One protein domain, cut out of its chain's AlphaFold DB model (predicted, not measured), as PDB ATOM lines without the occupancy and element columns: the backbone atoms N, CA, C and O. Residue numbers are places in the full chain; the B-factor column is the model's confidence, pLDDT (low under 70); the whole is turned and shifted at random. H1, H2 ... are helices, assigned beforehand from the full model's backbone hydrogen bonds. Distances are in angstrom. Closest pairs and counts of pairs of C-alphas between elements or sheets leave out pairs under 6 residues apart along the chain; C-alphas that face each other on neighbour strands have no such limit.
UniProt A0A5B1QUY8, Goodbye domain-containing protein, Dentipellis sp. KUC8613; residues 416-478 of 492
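Overview. This is residues 416 to 478 of the 492 residues of the protein "Goodbye domain-containing protein" of Dentipellis sp. KUC8613 (UniProt A0A5B1QUY8). This is an open arrangement of four helices with few contacts: H1 stands at one end, H3 at the other, and H4 lies between them, packing on H1 near its own start at about a right angle. Little H2 bridges from the H1 side to H3, and a long link, residues 448 to 463, arches back from H3 to the start of H4, with residues 447 to 452 and 457 to 462 sticking out. The printed part has 63 residues with four named helices, in the order H1, H2, H3, H4, and no named strand; its class is all helix. It is only just compact, close to loose, with a radius of gyration of the C-alphas of 12.6 A and spans of 34 by 28 by 21 A.

Along the chain. The printed part begins with H1, residues 416 to 428, which runs 18.4 A from C-alpha 416 at (133.526, 212.237, 161.196) to C-alpha 428 at (138.008, 202.060, 175.853). H2 is residues 435 to 438, 5.1 A long. H3 is residues 440 to 447, 10.4 A long. H4, residues 464 to 477, is the longest helix by residues and measures 20.2 A, ending with C-alpha 477 at (120.785, 197.935, 166.562).

Arrangement. H1 and H4 touch, with the C-alphas of Ala 422 and Val 466 the closest at 5.2 A. Their lines stand about perpendicular, at 83 degrees, and H4 touches H1 with residues 465 to 469 alone. H2 touches no helix, but H2 and H4 are near each other, with 6 pairs of C-alphas within 10 A. H2 and H3 are close but not clearly touching; their closest C-alphas, those of Ile 436 and Phe 442, are 6.6 A apart. H1 is apart from H2 and from H3, and H3 is apart from H4. In H1, H3 and H4 every O i to N i+4 pair is within hydrogen-bond range. H2, with 4 residues, is too short for such a pair; its 1 pair of O i and N i+3 is within range.

Size, cuts and confidence. The two C-alphas farthest apart are those of Tyr 428 and Gly 450, at 35.6 A. The link from H1 to H2 is short with 6 residues, the link from H2 to H3 is tight with 1, and the link from H3 to H4 is long with 16. Without the stretches that stand free, the body has 51 residues and spans 32 by 22 by 21 A. The printed part has no cut. The mean pLDDT of the printed part is 73.1, and 13 residues are under 70: residues 419 and 430, 449 to 451, 470, and 472 to 478.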
ATOM      1  N   TRP A 416     132.941 213.573 161.074       74.56
ATOM      2  CA  TRP A 416     133.526 212.237 161.196       74.56
ATOM      3  C   TRP A 416     134.740 212.191 162.120       74.56
ATOM      4  O   TRP A 416     134.934 211.200 162.821       74.56
ATOM      5  N   VAL A 417     135.527 213.265 162.197       77.62
ATOM      6  CA  VAL A 417     136.672 213.343 163.121       77.62
ATOM      7  C   VAL A 417     136.185 213.292 164.571       77.62
ATOM      8  O   VAL A 417     136.721 212.544 165.396       77.62
ATOM      9  N   ASN A 418     135.118 214.035 164.868       76.50
ATOM     10  CA  ASN A 418     134.473 214.020 166.178       76.50
ATOM     11  C   ASN A 418     133.777 212.679 166.453       76.50
ATOM     12  O   ASN A 418     133.856 212.179 167.577       76.50
ATOM     13  N   HIS A 419     133.159 212.076 165.433       69.94
ATOM     14  CA  HIS A 419     132.549 210.747 165.519       69.94
ATOM     15  C   HIS A 419     133.573 209.665 165.868       69.94
ATOM     16  O   HIS A 419     133.400 208.960 166.860       69.94
ATOM     17  N   ASN A 420     134.672 209.581 165.119       79.06
ATOM     18  CA  ASN A 420     135.717 208.583 165.329       79.06
ATOM     19  C   ASN A 420     136.376 208.754 166.703       79.06
ATOM     20  O   ASN A 420     136.516 207.786 167.444       79.06
ATOM     21  N   SER A 421     136.670 209.996 167.102       78.56
ATOM     22  CA  SER A 421     137.241 210.291 168.423       78.56
ATOM     23  C   SER A 421     136.304 209.895 169.574       78.56
ATOM     24  O   SER A 421     136.754 209.468 170.638       78.56
ATOM     25  N   ALA A 422     134.990 210.059 169.400       73.44
ATOM     26  CA  ALA A 422     134.004 209.650 170.396       73.44
ATOM     27  C   ALA A 422     133.810 208.125 170.429       73.44
ATOM     28  O   ALA A 422     133.669 207.555 171.513       73.44
ATOM     29  N   MET A 423     133.852 207.469 169.266       70.44
ATOM     30  CA  MET A 423     133.804 206.011 169.129       70.44
ATOM     31  C   MET A 423     135.013 205.347 169.785       70.44
ATOM     32  O   MET A 423     134.832 204.426 170.579       70.44
ATOM     33  N   GLU A 424     136.223 205.857 169.547       77.88
ATOM     34  CA  GLU A 424     137.439 205.383 170.217       77.88
ATOM     35  C   GLU A 424     137.303 205.501 171.740       77.88
ATOM     36  O   GLU A 424     137.478 204.517 172.456       77.88
ATOM     37  N   LYS A 425     136.885 206.668 172.256       76.25
ATOM     38  CA  LYS A 425     136.665 206.880 173.701       76.25
ATOM     39  C   LYS A 425     135.644 205.910 174.305       76.25
ATOM     40  O   LYS A 425     135.841 205.447 175.427       76.25
ATOM     41  N   LYS A 426     134.576 205.581 173.573       71.19
ATOM     42  CA  LYS A 426     133.595 204.565 173.985       71.19
ATOM     43  C   LYS A 426     134.190 203.156 173.964       71.19
ATOM     44  O   LYS A 426     133.890 202.355 174.842       71.19
ATOM     45  N   GLN A 427     135.034 202.843 172.985       71.31
ATOM     46  CA  GLN A 427     135.650 201.524 172.852       71.31
ATOM     47  C   GLN A 427     136.559 201.188 174.045       71.31
ATOM     48  O   GLN A 427     136.584 200.033 174.473       71.31
ATOM     49  N   TYR A 428     137.232 202.195 174.615       72.75
ATOM     50  CA  TYR A 428     138.008 202.060 175.853       72.75
ATOM     51  C   TYR A 428     137.129 201.918 177.107       72.75
ATOM     52  O   TYR A 428     137.479 201.152 177.998       72.75
ATOM     53  N   ASN A 429     135.972 202.592 177.163       71.25
ATOM     54  CA  ASN A 429     135.062 202.591 178.317       71.25
ATOM     55  C   ASN A 429     133.647 202.143 177.919       71.25
ATOM     56  O   ASN A 429     132.732 202.961 177.802       71.25
ATOM     57  N   LYS A 430     133.465 200.831 177.726       68.50
ATOM     58  CA  LYS A 430     132.215 200.244 177.206       68.50
ATOM     59  C   LYS A 430     130.979 200.509 178.075       68.50
ATOM     60  O   LYS A 430     129.887 200.612 177.532       68.50
ATOM     61  N   GLU A 431     131.162 200.656 179.385       70.75
ATOM     62  CA  GLU A 431     130.085 200.902 180.360       70.75
ATOM     63  C   GLU A 431     129.682 202.391 180.440       70.75
ATOM     64  O   GLU A 431     128.652 202.758 181.014       70.75
ATOM     65  N   SER A 432     130.475 203.287 179.841       72.31
ATOM     66  CA  SER A 432     130.233 204.726 179.902       72.31
ATOM     67  C   SER A 432     128.991 205.121 179.102       72.31
ATOM     68  O   SER A 432     128.874 204.863 177.904       72.31
ATOM     69  N   GLY A 433     128.072 205.826 179.763       72.00
ATOM     70  CA  GLY A 433     126.803 206.252 179.172       72.00
ATOM     71  C   GLY A 433     125.720 205.175 179.183       72.00
ATOM     72  O   GLY A 433     124.628 205.450 178.702       72.00
ATOM     73  N   GLN A 434     125.977 203.990 179.751       74.25
ATOM     74  CA  GLN A 434     124.966 202.936 179.849       74.25
ATOM     75  C   GLN A 434     123.879 203.251 180.892       74.25
ATOM     76  O   GLN A 434     122.713 202.911 180.700       74.25
ATOM     77  N   TRP A 435     124.243 204.016 181.925       80.00
ATOM     78  CA  TRP A 435     123.345 204.482 182.988       80.00
ATOM     79  C   TRP A 435     122.090 205.199 182.465       80.00
ATOM     80  O   TRP A 435     121.039 205.127 183.098       80.00
ATOM     81  N   ILE A 436     122.164 205.872 181.306       79.44
ATOM     82  CA  ILE A 436     121.002 206.582 180.755       79.44
ATOM     83  C   ILE A 436     119.905 205.613 180.314       79.44
ATOM     84  O   ILE A 436     118.728 205.935 180.418       79.44
ATOM     85  N   PHE A 437     120.278 204.411 179.871       76.12
ATOM     86  CA  PHE A 437     119.326 203.382 179.456       76.12
ATOM     87  C   PHE A 437     118.683 202.680 180.643       76.12
ATOM     88  O   PHE A 437     117.637 202.059 180.491       76.12
ATOM     89  N   GLU A 438     119.295 202.766 181.820       79.44
ATOM     90  CA  GLU A 438     118.746 202.231 183.061       79.44
ATOM     91  C   GLU A 438     117.782 203.223 183.723       79.44
ATOM     92  O   GLU A 438     116.853 202.791 184.411       79.44
ATOM     93  N   ASP A 439     117.945 204.521 183.443       82.50
ATOM     94  CA  ASP A 439     117.142 205.610 183.992       82.50
ATOM     95  C   ASP A 439     115.666 205.505 183.579       82.50
ATOM     96  O   ASP A 439     115.298 205.491 182.400       82.50
ATOM     97  N   GLN A 440     114.790 205.484 184.583       80.69
ATOM     98  CA  GLN A 440     113.353 205.355 184.376       80.69
ATOM     99  C   GLN A 440     112.763 206.537 183.595       80.69
ATOM    100  O   GLN A 440     111.816 206.347 182.841       80.69
ATOM    101  N   ARG A 441     113.339 207.743 183.709       82.19
ATOM    102  CA  ARG A 441     112.892 208.935 182.968       82.19
ATOM    103  C   ARG A 441     113.137 208.775 181.474       82.19
ATOM    104  O   ARG A 441     112.281 209.146 180.679       82.19
ATOM    105  N   PHE A 442     114.276 208.189 181.107       80.19
ATOM    106  CA  PHE A 442     114.612 207.892 179.718       80.19
ATOM    107  C   PHE A 442     113.716 206.779 179.155       80.19
ATOM    108  O   PHE A 442     113.171 206.923 178.063       80.19
ATOM    109  N   LYS A 443     113.480 205.709 179.928       79.88
ATOM    110  CA  LYS A 443     112.552 204.626 179.548       79.88
ATOM    111  C   LYS A 443     111.112 205.117 179.384       79.88
ATOM    112  O   LYS A 443     110.436 204.726 178.444       79.88
ATOM    113  N   SER A 444     110.630 205.979 180.273       80.81
ATOM    114  CA  SER A 444     109.296 206.571 180.142       80.81
ATOM    115  C   SER A 444     109.211 207.523 178.951       80.81
ATOM    116  O   SER A 444     108.186 207.552 178.282       80.81
ATOM    117  N   TRP A 445     110.282 208.263 178.659       82.75
ATOM    118  CA  TRP A 445     110.347 209.153 177.503       82.75
ATOM    119  C   TRP A 445     110.321 208.390 176.170       82.75
ATOM    120  O   TRP A 445     109.548 208.754 175.294       82.75
ATOM    121  N   ILE A 446     111.092 207.303 176.035       76.25
ATOM    122  CA  ILE A 446     111.146 206.513 174.790       76.25
ATOM    123  C   ILE A 446     109.875 205.681 174.542       76.25
ATOM    124  O   ILE A 446     109.561 205.376 173.399       76.25
ATOM    125  N   MET A 447     109.147 205.310 175.602       74.88
ATOM    126  CA  MET A 447     107.918 204.505 175.518       74.88
ATOM    127  C   MET A 447     106.648 205.345 175.305       74.88
ATOM    128  O   MET A 447     105.584 204.787 175.047       74.88
ATOM    129  N   HIS A 448     106.721 206.672 175.449       72.94
ATOM    130  CA  HIS A 448     105.585 207.561 175.219       72.94
ATOM    131  C   HIS A 448     105.547 208.026 173.753       72.94
ATOM    132  O   HIS A 448     106.394 208.802 173.330       72.94
ATOM    133  N   ASP A 449     104.491 207.655 173.024       56.69
ATOM    134  CA  ASP A 449     104.196 208.044 171.623       56.69
ATOM    135  C   ASP A 449     103.829 209.539 171.424       56.69
ATOM    136  O   ASP A 449     103.195 209.940 170.448       56.69
ATOM    137  N   GLY A 450     104.199 210.400 172.374       59.59
ATOM    138  CA  GLY A 450     103.958 211.841 172.322       59.59
ATOM    139  C   GLY A 450     105.229 212.610 171.977       59.59
ATOM    140  O   GLY A 450     106.321 212.224 172.385       59.59
ATOM    141  N   SER A 451     105.082 213.748 171.292       58.50
ATOM    142  CA  SER A 451     106.133 214.717 170.936       58.50
ATOM    143  C   SER A 451     106.765 215.412 172.156       58.50
ATOM    144  O   SER A 451     106.783 216.637 172.280       58.50
ATOM    145  N   SER A 452     107.284 214.633 173.100       70.38
ATOM    146  CA  SER A 452     107.971 215.125 174.284       70.38
ATOM    147  C   SER A 452     109.465 215.273 173.990       70.38
ATOM    148  O   SER A 452     110.097 214.391 173.416       70.38
ATOM    149  N   SER A 453     110.047 216.418 174.346       77.69
ATOM    150  CA  SER A 453     111.490 216.663 174.214       77.69
ATOM    151  C   SER A 453     112.188 216.392 175.546       77.69
ATOM    152  O   SER A 453     111.828 216.996 176.556       77.69
ATOM    153  N   MET A 454     113.207 215.529 175.550       77.50
ATOM    154  CA  MET A 454     114.069 215.297 176.712       77.50
ATOM    155  C   MET A 454     115.364 216.103 176.579       77.50
ATOM    156  O   MET A 454     116.068 216.018 175.575       77.50
ATOM    157  N   TRP A 455     115.692 216.881 177.610       80.38
ATOM    158  CA  TRP A 455     116.882 217.730 177.631       80.38
ATOM    159  C   TRP A 455     117.980 217.107 178.491       80.38
ATOM    160  O   TRP A 455     117.778 216.851 179.676       80.38
ATOM    161  N   ILE A 456     119.166 216.915 177.908       78.38
ATOM    162  CA  ILE A 456     120.363 216.445 178.616       78.38
ATOM    163  C   ILE A 456     121.352 217.605 178.704       78.38
ATOM    164  O   ILE A 456     121.979 217.989 177.717       78.38
ATOM    165  N   HIS A 457     121.502 218.172 179.898       80.31
ATOM    166  CA  HIS A 457     122.382 219.311 180.139       80.31
ATOM    167  C   HIS A 457     123.662 218.903 180.879       80.31
ATOM    168  O   HIS A 457     123.693 217.978 181.686       80.31
ATOM    169  N   GLY A 458     124.742 219.643 180.643       78.94
ATOM    170  CA  GLY A 458     125.981 219.537 181.416       78.94
ATOM    171  C   GLY A 458     126.993 220.578 180.951       78.94
ATOM    172  O   GLY A 458     126.782 221.191 179.903       78.94
ATOM    173  N   ILE A 459     128.122 220.720 181.639       78.12
ATOM    174  CA  ILE A 459     129.203 221.614 181.192       78.12
ATOM    175  C   ILE A 459     129.870 221.100 179.895       78.12
ATOM    176  O   ILE A 459     129.770 219.901 179.580       78.12
ATOM    177  N   PRO A 460     130.497 221.970 179.085       75.19
ATOM    178  CA  PRO A 460     131.311 221.550 177.944       75.19
ATOM    179  C   PRO A 460     132.345 220.491 178.358       75.19
ATOM    180  O   PRO A 460     132.881 220.548 179.457       75.19
ATOM    181  N   GLY A 461     132.593 219.491 177.510       72.12
ATOM    182  CA  GLY A 461     133.556 218.417 177.808       72.12
ATOM    183  C   GLY A 461     133.017 217.217 178.603       72.12
ATOM    184  O   GLY A 461     133.650 216.167 178.571       72.12
ATOM    185  N   ASN A 462     131.815 217.278 179.195       75.50
ATOM    186  CA  ASN A 462     131.214 216.157 179.954       75.50
ATOM    187  C   ASN A 462     130.720 214.963 179.101       75.50
ATOM    188  O   ASN A 462     129.866 214.198 179.536       75.50
ATOM    189  N   GLY A 463     131.185 214.817 177.859       73.25
ATOM    190  CA  GLY A 463     130.874 213.633 177.051       73.25
ATOM    191  C   GLY A 463     129.454 213.562 176.474       73.25
ATOM    192  O   GLY A 463     129.048 212.493 176.036       73.25
ATOM    193  N   LYS A 464     128.708 214.675 176.393       81.50
ATOM    194  CA  LYS A 464     127.375 214.720 175.742       81.50
ATOM    195  C   LYS A 464     127.380 214.137 174.323       81.50
ATOM    196  O   LYS A 464     126.481 213.384 173.971       81.50
ATOM    197  N   THR A 465     128.414 214.434 173.534       74.81
ATOM    198  CA  THR A 465     128.575 213.891 172.177       74.81
ATOM    199  C   THR A 465     128.762 212.373 172.199       74.81
ATOM    200  O   THR A 465     128.134 211.667 171.422       74.81
ATOM    201  N   VAL A 466     129.560 211.851 173.139       75.12
ATOM    202  CA  VAL A 466     129.753 210.401 173.343       75.12
ATOM    203  C   VAL A 466     128.429 209.734 173.729       75.12
ATOM    204  O   VAL A 466     128.093 208.681 173.197       75.12
ATOM    205  N   LEU A 467     127.644 210.383 174.592       77.00
ATOM    206  CA  LEU A 467     126.330 209.911 175.019       77.00
ATOM    207  C   LEU A 467     125.320 209.874 173.858       77.00
ATOM    208  O   LEU A 467     124.598 208.887 173.718       77.00
ATOM    209  N   TRP A 468     125.321 210.879 172.974       74.25
ATOM    210  CA  TRP A 468     124.515 210.865 171.746       74.25
ATOM    211  C   TRP A 468     124.881 209.693 170.828       74.25
ATOM    212  O   TRP A 468     123.999 208.989 170.343       74.25
ATOM    213  N   TYR A 469     126.173 209.410 170.646       71.25
ATOM    214  CA  TYR A 469     126.593 208.248 169.857       71.25
ATOM    215  C   TYR A 469     126.198 206.916 170.510       71.25
ATOM    216  O   TYR A 469     125.863 205.970 169.800       71.25
ATOM    217  N   CYS A 470     126.190 206.821 171.845       68.69
ATOM    218  CA  CYS A 470     125.661 205.643 172.537       68.69
ATOM    219  C   CYS A 470     124.182 205.404 172.218       68.69
ATOM    220  O   CYS A 470     123.813 204.269 171.933       68.69
ATOM    221  N   LEU A 471     123.374 206.467 172.204       70.94
ATOM    222  CA  LEU A 471     121.959 206.421 171.832       70.94
ATOM    223  C   LEU A 471     121.763 206.034 170.357       70.94
ATOM    224  O   LEU A 471     120.964 205.150 170.054       70.94
ATOM    225  N   HIS A 472     122.528 206.643 169.446       67.31
ATOM    226  CA  HIS A 472     122.430 206.391 168.005       67.31
ATOM    227  C   HIS A 472     122.801 204.949 167.619       67.31
ATOM    228  O   HIS A 472     122.094 204.320 166.833       67.31
ATOM    229  N   LEU A 473     123.873 204.398 168.205       64.06
ATOM    230  CA  LEU A 473     124.316 203.021 167.953       64.06
ATOM    231  C   LEU A 473     123.272 201.985 168.408       64.06
ATOM    232  O   LEU A 473     123.134 200.931 167.808       64.06
ATOM    233  N   ILE A 474     122.540 202.271 169.486       62.12
ATOM    234  CA  ILE A 474     121.519 201.361 170.019       62.12
ATOM    235  C   ILE A 474     120.218 201.472 169.217       62.12
ATOM    236  O   ILE A 474     119.616 200.452 168.913       62.12
ATOM    237  N   SER A 475     119.833 202.677 168.784       59.47
ATOM    238  CA  SER A 475     118.704 202.878 167.862       59.47
ATOM    239  C   SER A 475     118.903 202.156 166.522       59.47
ATOM    240  O   SER A 475     117.950 201.597 165.991       59.47
ATOM    241  N   THR A 476     120.137 202.110 166.011       56.97
ATOM    242  CA  THR A 476     120.490 201.366 164.787       56.97
ATOM    243  C   THR A 476     120.582 199.850 164.989       56.97
ATOM    244  O   THR A 476     120.442 199.115 164.023       56.97
ATOM    245  N   LEU A 477     120.787 199.367 166.220       52.50
ATOM    246  CA  LEU A 477     120.785 197.935 166.562       52.50
ATOM    247  C   LEU A 477     119.389 197.389 166.915       52.50
ATOM    248  O   LEU A 477     119.221 196.175 166.991       52.50
ATOM    249  N   LEU A 478     118.412 198.265 167.165       51.88
ATOM    250  CA  LEU A 478     117.047 197.911 167.574       51.88
ATOM    251  C   LEU A 478     116.015 197.974 166.427       51.88
ATOM    252  O   LEU A 478     114.833 197.799 166.703       51.88
TER     253      LEU A 478